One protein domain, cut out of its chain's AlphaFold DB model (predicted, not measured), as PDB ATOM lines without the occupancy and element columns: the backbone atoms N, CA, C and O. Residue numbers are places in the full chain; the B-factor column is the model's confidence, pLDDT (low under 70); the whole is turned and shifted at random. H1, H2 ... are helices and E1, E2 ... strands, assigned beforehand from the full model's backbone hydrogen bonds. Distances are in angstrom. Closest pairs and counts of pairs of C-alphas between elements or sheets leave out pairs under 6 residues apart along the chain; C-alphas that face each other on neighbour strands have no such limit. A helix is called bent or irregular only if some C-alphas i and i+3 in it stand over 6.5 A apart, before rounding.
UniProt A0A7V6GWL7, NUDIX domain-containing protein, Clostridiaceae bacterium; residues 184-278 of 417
ATOM      1  N   VAL A 184      -7.743  10.102 -36.024       96.62
ATOM      2  CA  VAL A 184      -8.667   9.368 -35.154       96.62
ATOM      3  C   VAL A 184      -9.567  10.344 -34.403       96.62
ATOM      4  O   VAL A 184      -9.180  11.485 -34.142       96.62
ATOM      5  N   THR A 185     -10.758   9.883 -34.029       96.50
ATOM      6  CA  THR A 185     -11.667  10.605 -33.133       96.50
ATOM      7  C   THR A 185     -11.577   9.991 -31.741       96.50
ATOM      8  O   THR A 185     -11.725   8.784 -31.576       96.50
ATOM      9  N   VAL A 186     -11.305  10.831 -30.750       97.62
ATOM     10  CA  VAL A 186     -11.083  10.473 -29.350       97.62
ATOM     11  C   VAL A 186     -12.253  10.971 -28.515       97.62
ATOM     12  O   VAL A 186     -12.613  12.148 -28.599       97.62
ATOM     13  N   THR A 187     -12.780  10.110 -27.650       97.81
ATOM     14  CA  THR A 187     -13.619  10.530 -26.525       97.81
ATOM     15  C   THR A 187     -12.709  10.988 -25.391       97.81
ATOM     16  O   THR A 187     -11.940  10.197 -24.836       97.81
ATOM     17  N   VAL A 188     -12.760  12.278 -25.061       98.00
ATOM     18  CA  VAL A 188     -11.916  12.895 -24.031       98.00
ATOM     19  C   VAL A 188     -12.573  12.724 -22.665       98.00
ATOM     20  O   VAL A 188     -13.753  13.020 -22.493       98.00
ATOM     21  N   LEU A 189     -11.803  12.254 -21.683       97.31
ATOM     22  CA  LEU A 189     -12.296  11.938 -20.342       97.31
ATOM     23  C   LEU A 189     -12.009  13.046 -19.327       97.31
ATOM     24  O   LEU A 189     -12.929  13.576 -18.709       97.31
ATOM     25  N   LYS A 190     -10.733  13.379 -19.110       96.12
ATOM     26  CA  LYS A 190     -10.334  14.385 -18.111       96.12
ATOM     27  C   LYS A 190      -8.993  15.032 -18.430       96.12
ATOM     28  O   LYS A 190      -8.117  14.393 -19.020       96.12
ATOM     29  N   SER A 191      -8.843  16.272 -17.966       97.06
ATOM     30  CA  SER A 191      -7.570  16.997 -17.914       97.06
ATOM     31  C   SER A 191      -6.618  16.322 -16.921       97.06
ATOM     32  O   SER A 191      -7.026  15.949 -15.819       97.06
ATOM     33  N   LEU A 192      -5.368  16.124 -17.335       96.88
ATOM     34  CA  LEU A 192      -4.267  15.627 -16.503       96.88
ATOM     35  C   LEU A 192      -3.255  16.742 -16.201       96.88
ATOM     36  O   LEU A 192      -2.695  16.789 -15.107       96.88
ATOM     37  N   SER A 193      -3.028  17.643 -17.161       94.62
ATOM     38  CA  SER A 193      -2.170  18.817 -17.008       94.62
ATOM     39  C   SER A 193      -2.655  19.981 -17.860       94.62
ATOM     40  O   SER A 193      -2.987  19.790 -19.026       94.62
ATOM     41  N   GLU A 194      -2.589  21.190 -17.308       87.75
ATOM     42  CA  GLU A 194      -2.871  22.457 -18.007       87.75
ATOM     43  C   GLU A 194      -1.614  23.339 -18.110       87.75
ATOM     44  O   GLU A 194      -1.685  24.561 -18.208       87.75
ATOM     45  N   LYS A 195      -0.429  22.717 -18.036       85.62
ATOM     46  CA  LYS A 195       0.865  23.393 -18.226       85.62
ATOM     47  C   LYS A 195       1.068  23.798 -19.699       85.62
ATOM     48  O   LYS A 195       0.183  23.626 -20.530       85.62
ATOM     49  N   CYS A 196       2.262  24.309 -20.033       82.62
ATOM     50  CA  CYS A 196       2.633  24.772 -21.381       82.62
ATOM     51  C   CYS A 196       2.260  23.803 -22.515       82.62
ATOM     52  O   CYS A 196       1.898  24.259 -23.595       82.62
ATOM     53  N   VAL A 197       2.324  22.491 -22.270       93.50
ATOM     54  CA  VAL A 197       1.728  21.477 -23.144       93.50
ATOM     55  C   VAL A 197       0.598  20.798 -22.363       93.50
ATOM     56  O   VAL A 197       0.887  19.993 -21.475       93.50
ATOM     57  N   PRO A 198      -0.676  21.126 -22.648       96.69
ATOM     58  CA  PRO A 198      -1.808  20.477 -22.001       96.69
ATOM     59  C   PRO A 198      -1.853  18.981 -22.305       96.69
ATOM     60  O   PRO A 198      -1.501  18.565 -23.411       96.69
ATOM     61  N   VAL A 199      -2.317  18.188 -21.339       98.06
ATOM     62  CA  VAL A 199      -2.452  16.729 -21.453       98.06
ATOM     63  C   VAL A 199      -3.823  16.308 -20.944       98.06
ATOM     64  O   VAL A 199      -4.203  16.637 -19.820       98.06
ATOM     65  N   TYR A 200      -4.539  15.524 -21.744       98.38
ATOM     66  CA  TYR A 200      -5.827  14.929 -21.398       98.38
ATOM     67  C   TYR A 200      -5.767  13.414 -21.582       98.38
ATOM     68  O   TYR A 200      -5.044  12.912 -22.438       98.38
ATOM     69  N   SER A 201      -6.555  12.686 -20.797       97.81
ATOM     70  CA  SER A 201      -6.808  11.255 -21.021       97.81
ATOM     71  C   SER A 201      -8.065  11.062 -21.861       97.81
ATOM     72  O   SER A 201      -9.001  11.860 -21.778       97.81
ATOM     73  N   GLY A 202      -8.102   9.990 -22.645       97.19
ATOM     74  CA  GLY A 202      -9.252   9.623 -23.458       97.19
ATOM     75  C   GLY A 202      -9.137   8.210 -24.009       97.19
ATOM     76  O   GLY A 202      -8.239   7.453 -23.636       97.19
ATOM     77  N   TYR A 203     -10.041   7.865 -24.919       96.88
ATOM     78  CA  TYR A 203     -10.007   6.584 -25.615       96.88
ATOM     79  C   TYR A 203     -10.595   6.667 -27.027       96.88
ATOM     80  O   TYR A 203     -11.323   7.604 -27.360       96.88
ATOM     81  N   ILE A 204     -10.275   5.667 -27.850       94.88
ATOM     82  CA  ILE A 204     -10.838   5.463 -29.188       94.88
ATOM     83  C   ILE A 204     -11.638   4.155 -29.183       94.88
ATOM     84  O   ILE A 204     -11.123   3.118 -28.766       94.88
ATOM     85  N   GLU A 205     -12.886   4.190 -29.646       88.69
ATOM     86  CA  GLU A 205     -13.755   3.008 -29.736       88.69
ATOM     87  C   GLU A 205     -13.571   2.234 -31.044       88.69
ATOM     88  O   GLU A 205     -13.241   2.801 -32.085       88.69
ATOM     89  N   GLY A 206     -13.836   0.924 -31.005       77.69
ATOM     90  CA  GLY A 206     -14.001   0.097 -32.209       77.69
ATOM     91  C   GLY A 206     -12.713  -0.206 -32.975       77.69
ATOM     92  O   GLY A 206     -12.755  -0.756 -34.073       77.69
ATOM     93  N   VAL A 207     -11.559   0.134 -32.408       78.00
ATOM     94  CA  VAL A 207     -10.261  -0.027 -33.063       78.00
ATOM     95  C   VAL A 207      -9.766  -1.471 -32.948       78.00
ATOM     96  O   VAL A 207      -9.352  -2.060 -33.942       78.00
ATOM     97  N   THR A 208      -9.869  -2.103 -31.781       64.38
ATOM     98  CA  THR A 208      -9.281  -3.435 -31.534       64.38
ATOM     99  C   THR A 208     -10.082  -4.610 -32.112       64.38
ATOM    100  O   THR A 208      -9.562  -5.722 -32.157       64.38
ATOM    101  N   GLY A 209     -11.298  -4.377 -32.621       56.28
ATOM    102  CA  GLY A 209     -12.170  -5.400 -33.218       56.28
ATOM    103  C   GLY A 209     -13.038  -6.181 -32.222       56.28
ATOM    104  O   GLY A 209     -14.054  -6.728 -32.635       56.28
ATOM    105  N   ASP A 210     -12.708  -6.147 -30.926       55.91
ATOM    106  CA  ASP A 210     -13.402  -6.896 -29.862       55.91
ATOM    107  C   ASP A 210     -14.271  -5.992 -28.954       55.91
ATOM    108  O   ASP A 210     -14.521  -6.312 -27.796       55.91
ATOM    109  N   ASN A 211     -14.727  -4.835 -29.457       52.91
ATOM    110  CA  ASN A 211     -15.363  -3.761 -28.668       52.91
ATOM    111  C   ASN A 211     -14.483  -3.186 -27.538       52.91
ATOM    112  O   ASN A 211     -14.991  -2.465 -26.678       52.91
ATOM    113  N   GLU A 212     -13.176  -3.457 -27.532       70.44
ATOM    114  CA  GLU A 212     -12.268  -2.829 -26.571       70.44
ATOM    115  C   GLU A 212     -11.906  -1.415 -27.037       70.44
ATOM    116  O   GLU A 212     -11.733  -1.133 -28.229       70.44
ATOM    117  N   SER A 213     -11.808  -0.506 -26.075       87.44
ATOM    118  CA  SER A 213     -11.335   0.845 -26.314       87.44
ATOM    119  C   SER A 213      -9.806   0.884 -26.274       87.44
ATOM    120  O   SER A 213      -9.162   0.196 -25.486       87.44
ATOM    121  N   GLN A 214      -9.209   1.702 -27.135       94.25
ATOM    122  CA  GLN A 214      -7.780   1.992 -27.092       94.25
ATOM    123  C   GLN A 214      -7.559   3.255 -26.264       94.25
ATOM    124  O   GLN A 214      -8.015   4.330 -26.652       94.25
ATOM    125  N   GLU A 215      -6.848   3.141 -25.146       95.81
ATOM    126  CA  GLU A 215      -6.496   4.290 -24.311       95.81
ATOM    127  C   GLU A 215      -5.529   5.234 -25.028       95.81
ATOM    128  O   GLU A 215      -4.589   4.791 -25.705       95.81
ATOM    129  N   VAL A 216      -5.741   6.539 -24.845       97.62
ATOM    130  CA  VAL A 216      -4.898   7.579 -25.434       97.62
ATOM    131  C   VAL A 216      -4.637   8.749 -24.486       97.62
ATOM    132  O   VAL A 216      -5.463   9.087 -23.634       97.62
ATOM    133  N   TYR A 217      -3.514   9.425 -24.711       98.38
ATOM    134  CA  TYR A 217      -3.312  10.810 -24.302       98.38
ATOM    135  C   TYR A 217      -3.626  11.748 -25.461       98.38
ATOM    136  O   TYR A 217      -3.225  11.487 -26.593       98.38
ATOM    137  N   VAL A 218      -4.285  12.867 -25.175       98.38
ATOM    138  CA  VAL A 218      -4.378  14.010 -26.090       98.38
ATOM    139  C   VAL A 218      -3.435  15.092 -25.581       98.38
ATOM    140  O   VAL A 218      -3.580  15.522 -24.436       98.38
ATOM    141  N   ILE A 219      -2.472  15.517 -26.400       98.12
ATOM    142  CA  ILE A 219      -1.450  16.500 -26.007       98.12
ATOM    143  C   ILE A 219      -1.483  17.754 -26.880       98.12
ATOM    144  O   ILE A 219      -1.794  17.690 -28.068       98.12
ATOM    145  N   GLY A 220      -1.116  18.898 -26.300       96.06
ATOM    146  CA  GLY A 220      -0.913  20.144 -27.049       96.06
ATOM    147  C   GLY A 220      -2.197  20.790 -27.578       96.06
ATOM    148  O   GLY A 220      -2.136  21.600 -28.498       96.06
ATOM    149  N   VAL A 221      -3.356  20.442 -27.011       94.81
ATOM    150  CA  VAL A 221      -4.663  20.996 -27.391       94.81
ATOM    151  C   VAL A 221      -5.240  21.772 -26.217       94.81
ATOM    152  O   VAL A 221      -5.431  21.212 -25.142       94.81
ATOM    153  N   ASN A 222      -5.571  23.044 -26.425       93.38
ATOM    154  CA  ASN A 222      -6.302  23.820 -25.427       93.38
ATOM    155  C   ASN A 222      -7.792  23.477 -25.501       93.38
ATOM    156  O   ASN A 222      -8.399  23.651 -26.555       93.38
ATOM    157  N   ASN A 223      -8.384  23.050 -24.382       90.75
ATOM    158  CA  ASN A 223      -9.827  22.819 -24.243       90.75
ATOM    159  C   ASN A 223     -10.432  21.948 -25.369       90.75
ATOM    160  O   ASN A 223     -11.300  22.418 -26.104       90.75
ATOM    161  N   PRO A 224     -10.023  20.671 -25.503       94.69
ATOM    162  CA  PRO A 224     -10.430  19.796 -26.610       94.69
ATOM    163  C   PRO A 224     -11.933  19.449 -26.652       94.69
ATOM    164  O   PRO A 224     -12.376  18.803 -27.597       94.69
ATOM    165  N   GLY A 225     -12.723  19.849 -25.649       95.69
ATOM    166  CA  GLY A 225     -14.111  19.410 -25.485       95.69
ATOM    167  C   GLY A 225     -14.209  17.941 -25.057       95.69
ATOM    168  O   GLY A 225     -13.232  17.358 -24.592       95.69
ATOM    169  N   SER A 226     -15.397  17.345 -25.191       96.44
ATOM    170  CA  SER A 226     -15.639  15.919 -24.895       96.44
ATOM    171  C   SER A 226     -15.256  14.983 -26.046       96.44
ATOM    172  O   SER A 226     -15.096  13.782 -25.836       96.44
ATOM    173  N   VAL A 227     -15.102  15.520 -27.257       97.44
ATOM    174  CA  VAL A 227     -14.732  14.780 -28.464       97.44
ATOM    175  C   VAL A 227     -13.679  15.579 -29.215       97.44
ATOM    176  O   VAL A 227     -13.906  16.740 -29.546       97.44
ATOM    177  N   TYR A 228     -12.556  14.939 -29.526       97.94
ATOM    178  CA  TYR A 228     -11.452  15.560 -30.249       97.94
ATOM    179  C   TYR A 228     -11.024  14.705 -31.436       97.94
ATOM    180  O   TYR A 228     -10.865  13.496 -31.311       97.94
ATOM    181  N   THR A 229     -10.814  15.331 -32.593       97.75
ATOM    182  CA  THR A 229     -10.238  14.660 -33.764       97.75
ATOM    183  C   THR A 229      -8.815  15.152 -33.966       97.75
ATOM    184  O   THR A 229      -8.589  16.351 -34.105       97.75
ATOM    185  N   GLY A 230      -7.864  14.223 -33.988       97.31
ATOM    186  CA  GLY A 230      -6.442  14.523 -34.115       97.31
ATOM    187  C   GLY A 230      -5.684  13.380 -34.770       97.31
ATOM    188  O   GLY A 230      -6.280  12.416 -35.246       97.31
ATOM    189  N   THR A 231      -4.363  13.487 -34.803       97.38
ATOM    190  CA  THR A 231      -3.481  12.484 -35.408       97.38
ATOM    191  C   THR A 231      -2.791  11.671 -34.328       97.38
ATOM    192  O   THR A 231      -2.252  12.246 -33.384       97.38
ATOM    193  N   VAL A 232      -2.761  10.346 -34.475       97.69
ATOM    194  CA  VAL A 232      -1.928   9.474 -33.637       97.69
ATOM    195  C   VAL A 232      -0.460   9.773 -33.944       97.69
ATOM    196  O   VAL A 232       0.074   9.335 -34.960       97.69
ATOM    197  N   THR A 233       0.191  10.560 -33.092       97.56
ATOM    198  CA  THR A 233       1.567  11.037 -33.294       97.56
ATOM    199  C   THR A 233       2.607  10.109 -32.674       97.56
ATOM    200  O   THR A 233       3.737  10.057 -33.151       97.56
ATOM    201  N   ALA A 234       2.232   9.320 -31.659       98.00
ATOM    202  CA  ALA A 234       3.111   8.303 -31.091       98.00
ATOM    203  C   ALA A 234       2.355   7.105 -30.510       98.00
ATOM    204  O   ALA A 234       1.188   7.209 -30.131       98.00
ATOM    205  N   ILE A 235       3.060   5.980 -30.402       97.06
ATOM    206  CA  ILE A 235       2.640   4.791 -29.652       97.06
ATOM    207  C   ILE A 235       3.620   4.592 -28.494       97.06
ATOM    208  O   ILE A 235       4.833   4.617 -28.710       97.06
ATOM    209  N   ILE A 236       3.104   4.387 -27.282       96.56
ATOM    210  CA  ILE A 236       3.914   4.069 -26.103       96.56
ATOM    211  C   ILE A 236       4.022   2.548 -26.006       96.56
ATOM    212  O   ILE A 236       3.012   1.849 -26.037       96.56
ATOM    213  N   TYR A 237       5.239   2.032 -25.896       93.62
ATOM    214  CA  TYR A 237       5.531   0.616 -25.707       93.62
ATOM    215  C   TYR A 237       6.136   0.401 -24.324       93.62
ATOM    216  O   TYR A 237       7.016   1.157 -23.917       93.62
ATOM    217  N   GLY A 238       5.699  -0.642 -23.620       90.88
ATOM    218  CA  GLY A 238       6.360  -1.079 -22.391       90.88
ATOM    219  C   GLY A 238       7.713  -1.746 -22.665       90.88
ATOM    220  O   GLY A 238       8.051  -2.057 -23.811       90.88
ATOM    221  N   LYS A 239       8.461  -2.035 -21.596       85.25
ATOM    222  CA  LYS A 239       9.779  -2.698 -21.621       85.25
ATOM    223  C   LYS A 239       9.848  -3.985 -22.461       85.25
ATOM    224  O   LYS A 239      10.894  -4.329 -23.009       85.25
ATOM    225  N   ASP A 240       8.751  -4.731 -22.558       83.50
ATOM    226  CA  ASP A 240       8.658  -5.986 -23.312       83.50
ATOM    227  C   ASP A 240       8.254  -5.793 -24.791       83.50
ATOM    228  O   ASP A 240       8.041  -6.779 -25.506       83.50
ATOM    229  N   ASN A 241       8.198  -4.545 -25.267       83.19
ATOM    230  CA  ASN A 241       7.640  -4.106 -26.550       83.19
ATOM    231  C   ASN A 241       6.128  -4.338 -26.693       83.19
ATOM    232  O   ASN A 241       5.612  -4.337 -27.811       83.19
ATOM    233  N   THR A 242       5.388  -4.521 -25.598       86.88
ATOM    234  CA  THR A 242       3.926  -4.558 -25.673       86.88
ATOM    235  C   THR A 242       3.393  -3.141 -25.924       86.88
ATOM    236  O   THR A 242       3.723  -2.228 -25.162       86.88
ATOM    237  N   PRO A 243       2.594  -2.912 -26.988       90.62
ATOM    238  CA  PRO A 243       1.986  -1.608 -27.233       90.62
ATOM    239  C   PRO A 243       0.967  -1.284 -26.134       90.62
ATOM    240  O   PRO A 243       0.094  -2.099 -25.837       90.62
ATOM    241  N   GLY A 244       1.092  -0.095 -25.553       92.56
ATOM    242  CA  GLY A 244       0.210   0.463 -24.534       92.56
ATOM    243  C   GLY A 244      -0.642   1.608 -25.082       92.56
ATOM    244  O   GLY A 244      -1.280   1.481 -26.132       92.56
ATOM    245  N   LYS A 245      -0.669   2.738 -24.362       95.38
ATOM    246  CA  LYS A 245      -1.461   3.917 -24.740       95.38
ATOM    247  C   LYS A 245      -0.910   4.595 -25.995       95.38
ATOM    248  O   LYS A 245       0.288   4.543 -26.280       95.38
ATOM    249  N   TRP A 246      -1.785   5.252 -26.750       97.44
ATOM    250  CA  TRP A 246      -1.376   6.064 -27.902       97.44
ATOM    251  C   TRP A 246      -1.366   7.546 -27.545       97.44
ATOM    252  O   TRP A 246      -1.986   7.971 -26.575       97.44
ATOM    253  N   VAL A 247      -0.674   8.351 -28.340       98.38
ATOM    254  CA  VAL A 247      -0.623   9.802 -28.173       98.38
ATOM    255  C   VAL A 247      -1.239  10.449 -29.398       98.38
ATOM    256  O   VAL A 247      -0.800  10.207 -30.522       98.38
ATOM    257  N   VAL A 248      -2.255  11.275 -29.177       98.50
ATOM    258  CA  VAL A 248      -2.985  12.021 -30.198       98.50
ATOM    259  C   VAL A 248      -2.683  13.509 -30.038       98.50
ATOM    260  O   VAL A 248      -2.714  14.045 -28.933       98.50
ATOM    261  N   ALA A 249      -2.378  14.180 -31.141       98.06
ATOM    262  CA  ALA A 249      -2.040  15.602 -31.172       98.06
ATOM    263  C   ALA A 249      -2.657  16.279 -32.412       98.06
ATOM    264  O   ALA A 249      -3.130  15.571 -33.315       98.06
ATOM    265  N   PRO A 250      -2.651  17.624 -32.499       97.31
ATOM    266  CA  PRO A 250      -2.991  18.327 -33.735       97.31
ATOM    267  C   PRO A 250      -2.149  17.836 -34.918       97.31
ATOM    268  O   PRO A 250      -0.997  17.440 -34.744       97.31
ATOM    269  N   ALA A 251      -2.711  17.847 -36.128       91.94
ATOM    270  CA  ALA A 251      -2.051  17.285 -37.312       91.94
ATOM    271  C   ALA A 251      -0.758  18.034 -37.697       91.94
ATOM    272  O   ALA A 251       0.162  17.457 -38.272       91.94
ATOM    273  N   GLU A 252      -0.695  19.318 -37.367       91.31
ATOM    274  CA  GLU A 252       0.434  20.219 -37.572       91.31
ATOM    275  C   GLU A 252       1.490  20.142 -36.458       91.31
ATOM    276  O   GLU A 252       2.604  20.647 -36.618       91.31
ATOM    277  N   ALA A 253       1.167  19.509 -35.327       92.88
ATOM    278  CA  ALA A 253       2.070  19.434 -34.192       92.88
ATOM    279  C   ALA A 253       3.226  18.460 -34.460       92.88
ATOM    280  O   ALA A 253       3.032  17.322 -34.884       92.88
ATOM    281  N   SER A 254       4.447  18.905 -34.160       93.06
ATOM    282  CA  SER A 254       5.685  18.161 -34.423       93.06
ATOM    283  C   SER A 254       6.395  17.799 -33.118       93.06
ATOM    284  O   SER A 254       7.483  18.294 -32.837       93.06
ATOM    285  N   PHE A 255       5.764  16.958 -32.297       96.31
ATOM    286  CA  PHE A 255       6.352  16.499 -31.037       96.31
ATOM    287  C   PHE A 255       7.271  15.296 -31.260       96.31
ATOM    288  O   PHE A 255       6.825  14.229 -31.695       96.31
ATOM    289  N   ASN A 256       8.554  15.446 -30.933       97.19
ATOM    290  CA  ASN A 256       9.475  14.314 -30.941       97.19
ATOM    291  C   ASN A 256       9.293  13.414 -29.708       97.19
ATOM    292  O   ASN A 256       8.621  13.778 -28.745       97.19
ATOM    293  N   GLN A 257       9.905  12.231 -29.722       97.50
ATOM    294  CA  GLN A 257       9.738  11.251 -28.649       97.50
ATOM    295  C   GLN A 257      10.171  11.758 -27.258       97.50
ATOM    296  O   GLN A 257       9.529  11.397 -26.277       97.50
ATOM    297  N   ALA A 258      11.192  12.619 -27.164       97.06
ATOM    298  CA  ALA A 258      11.649  13.188 -25.893       97.06
ATOM    299  C   ALA A 258      10.636  14.200 -25.339       97.06
ATOM    300  O   ALA A 258      10.255  14.125 -24.177       97.06
ATOM    301  N   GLN A 259      10.120  15.086 -26.197       97.19
ATOM    302  CA  GLN A 259       9.086  16.060 -25.825       97.19
ATOM    303  C   GLN A 259       7.786  15.373 -25.392       97.19
ATOM    304  O   GLN A 259       7.131  15.810 -24.449       97.19
ATOM    305  N   ILE A 260       7.409  14.286 -26.070       97.50
ATOM    306  CA  ILE A 260       6.253  13.478 -25.671       97.50
ATOM    307  C   ILE A 260       6.516  12.832 -24.305       97.50
ATOM    308  O   ILE A 260       5.655  12.899 -23.432       97.50
ATOM    309  N   ALA A 261       7.698  12.246 -24.099       96.88
ATOM    310  CA  ALA A 261       8.074  11.639 -22.825       96.88
ATOM    311  C   ALA A 261       8.009  12.645 -21.661       96.88
ATOM    312  O   ALA A 261       7.400  12.344 -20.636       96.88
ATOM    313  N   GLU A 262       8.534  13.862 -21.830       95.19
ATOM    314  CA  GLU A 262       8.496  14.917 -20.803       95.19
ATOM    315  C   GLU A 262       7.080  15.229 -20.301       95.19
ATOM    316  O   GLU A 262       6.893  15.537 -19.121       95.19
ATOM    317  N   VAL A 263       6.077  15.139 -21.180       95.38
ATOM    318  CA  VAL A 263       4.694  15.486 -20.834       95.38
ATOM    319  C   VAL A 263       3.870  14.286 -20.367       95.38
ATOM    320  O   VAL A 263       2.970  14.478 -19.553       95.38
ATOM    321  N   ILE A 264       4.154  13.066 -20.842       95.62
ATOM    322  CA  ILE A 264       3.339  11.880 -20.517       95.62
ATOM    323  C   ILE A 264       3.893  11.029 -19.372       95.62
ATOM    324  O   ILE A 264       3.098  10.461 -18.626       95.62
ATOM    325  N   LEU A 265       5.218  10.962 -19.180       94.81
ATOM    326  CA  LEU A 265       5.830  10.100 -18.158       94.81
ATOM    327  C   LEU A 265       5.329  10.356 -16.725       94.81
ATOM    328  O   LEU A 265       5.160   9.381 -15.999       94.81
ATOM    329  N   PRO A 266       5.006  11.597 -16.297       95.00
ATOM    330  CA  PRO A 266       4.415  11.829 -14.976       95.00
ATOM    331  C   PRO A 266       3.065  11.128 -14.739       95.00
ATOM    332  O   PRO A 266       2.600  11.075 -13.601       95.00
ATOM    333  N   PHE A 267       2.414  10.638 -15.797       94.19
ATOM    334  CA  PHE A 267       1.110   9.974 -15.761       94.19
ATOM    335  C   PHE A 267       1.178   8.482 -16.102       94.19
ATOM    336  O   PHE A 267       0.134   7.822 -16.127       94.19
ATOM    337  N   GLU A 268       2.371   7.958 -16.378       92.88
ATOM    338  CA  GLU A 268       2.600   6.536 -16.600       92.88
ATOM    339  C   GLU A 268       2.942   5.822 -15.290       92.88
ATOM    340  O   GLU A 268       3.547   6.389 -14.382       92.88
ATOM    341  N   GLN A 269       2.514   4.563 -15.179       87.62
ATOM    342  CA  GLN A 269       2.822   3.735 -14.005       87.62
ATOM    343  C   GLN A 269       4.254   3.198 -14.054       87.62
ATOM    344  O   GLN A 269       4.890   3.046 -13.012       87.62
ATOM    345  N   ASP A 270       4.734   2.911 -15.261       86.50
ATOM    346  CA  ASP A 270       6.097   2.490 -15.550       86.50
ATOM    347  C   ASP A 270       6.735   3.537 -16.465       86.50
ATOM    348  O   ASP A 270       6.150   3.932 -17.473       86.50
ATOM    349  N   THR A 271       7.923   4.007 -16.095       86.31
ATOM    350  CA  THR A 271       8.677   4.987 -16.878       86.31
ATOM    351  C   THR A 271       9.703   4.335 -17.805       86.31
ATOM    352  O   THR A 271      10.300   5.035 -18.619       86.31
ATOM    353  N   ASP A 272       9.911   3.016 -17.710       89.44
ATOM    354  CA  ASP A 272      10.731   2.231 -18.640       89.44
ATOM    355  C   ASP A 272       9.919   1.912 -19.910       89.44
ATOM    356  O   ASP A 272       9.454   0.791 -20.142       89.44
ATOM    357  N   VAL A 273       9.684   2.958 -20.707       91.75
ATOM    358  CA  VAL A 273       8.865   2.914 -21.923       91.75
ATOM    359  C   VAL A 273       9.640   3.378 -23.147       91.75
ATOM    360  O   VAL A 273      10.488   4.266 -23.092       91.75
ATOM    361  N   PHE A 274       9.283   2.818 -24.298       92.56
ATOM    362  CA  PHE A 274       9.747   3.271 -25.602       92.56
ATOM    363  C   PHE A 274       8.625   4.020 -26.328       92.56
ATOM    364  O   PHE A 274       7.540   3.480 -26.536       92.56
ATOM    365  N   ILE A 275       8.883   5.259 -26.752       96.19
ATOM    366  CA  ILE A 275       7.898   6.089 -27.460       96.19
ATOM    367  C   ILE A 275       8.216   6.107 -28.958       96.19
ATOM    368  O   ILE A 275       9.162   6.755 -29.410       96.19
ATOM    369  N   ASP A 276       7.393   5.418 -29.749       95.31
ATOM    370  CA  ASP A 276       7.506   5.408 -31.207       95.31
ATOM    371  C   ASP A 276       6.752   6.591 -31.820       95.31
ATOM    372  O   ASP A 276       5.579   6.469 -32.177       95.31
ATOM    373  N   SER A 277       7.420   7.740 -31.930       96.56
ATOM    374  CA  SER A 277       6.844   8.949 -32.532       96.56
ATOM    375  C   SER A 277       7.026   9.007 -34.054       96.56
ATOM    376  O   SER A 277       8.039   8.543 -34.594       96.56
ATOM    377  N   VAL A 278       6.053   9.621 -34.741       96.38
ATOM    378  CA  VAL A 278       6.133  10.079 -36.140       96.38
ATOM    379  C   VAL A 278       7.328  11.011 -36.319       96.38
ATOM    380  O   VAL A 278       8.098  10.854 -37.267       96.38
TER     381      VAL A 278
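What this domain is: This is residues 184 to 278 of the 417 residues of the protein "NUDIX domain-containing protein" of Clostridiaceae bacterium (UniProt A0A7V6GWL7). This is a small closed barrel of five strands, E1 to E5, with one helix, H1, packed on its outside and a sixth strand, E6, added beside E4 outside the ring. E1 bends by 81 degrees at residue 190 and E4 by 85 degrees at residue 230, and their pairing is staggered: E1 pairs with E4 over residues 184 to 187 and with E2 over residues 187 to 193, while E4 pairs with E1 over residues 227 to 230, with E5 over residues 231 to 237 and with E6 over residues 234 to 238. The 95 printed residues hold, along the chain, E1 E2 E3 E4 E5 H1 E6, and the class is mostly strand. Round the ring run E1 E2 E3 E5 E4 and back to E1, in a mixed sheet where E3 and E5 are parallel and the other neighbours antiparallel. The whole is compact, with a radius of gyration of the C-alphas of 12.4 A and spans of 35 by 34 by 23 A.

How they stand to each other: Start at Val 184, where E1, residues 184 to 193, begins; it bends by 81 degrees at residue 190. E2, residues 199 to 204, forms a hairpin with it, N 189 and O 201 being 2.8 A apart. E3, residues 214 to 219, forms the next hairpin, with N 202 and O 216 at 3.0 A; E1 E2 E3 are a meander, each strand the antiparallel neighbour of the one before. E4, residues 227 to 238, bends by 85 degrees at residue 230 and is antiparallel to E1, with N 186 and O 228 at 2.8 A. E1 to E4 thus form a Greek key, a meander of three strands whose first is the antiparallel neighbour of the fourth. E5, residues 243 to 249, makes a hairpin with E4, N 233 and O 247 being 2.8 A apart, and is parallel to E3 at 37 degrees, with N 217 and O 246 at 2.8 A. H1, residues 257 to 267, is on the barrel, outside it, at a height over the sheet of 5.6 A. It is irregular, but only just: C-alphas 263 and 266 are 6.9 A apart, and 5 of 7 O i to N i+4 pairs are within hydrogen-bond range. E6, residues 273 to 277, is antiparallel to E4, with N 237 and O 274 at 2.8 A; its closest C-alpha to H1 is Ser 277, 5.4 A from that of Gln 257.

Where its parts are: Find C-alpha 184 at (-8.667, 9.368, -35.154); E1 spans 21.5 A. E4 spans 27.1 A from C-alpha 227 at (-14.732, 14.780, -28.464), E5 18.1 A, E2 16.0 A, E3 15.9 A and H1 15.6 A. E6 spans 12.4 A and ends at C-alpha 277 at (6.844, 8.949, -32.532).

The domain as a whole: The two C-alphas farthest apart, those of Cys 196 and Asp 210, are 36.5 A apart. The printed part has no cut, and no link is long. Mean pLDDT of the printed part is 92.3; look for values under 70 at residues 208 to 211, between E2 and E3.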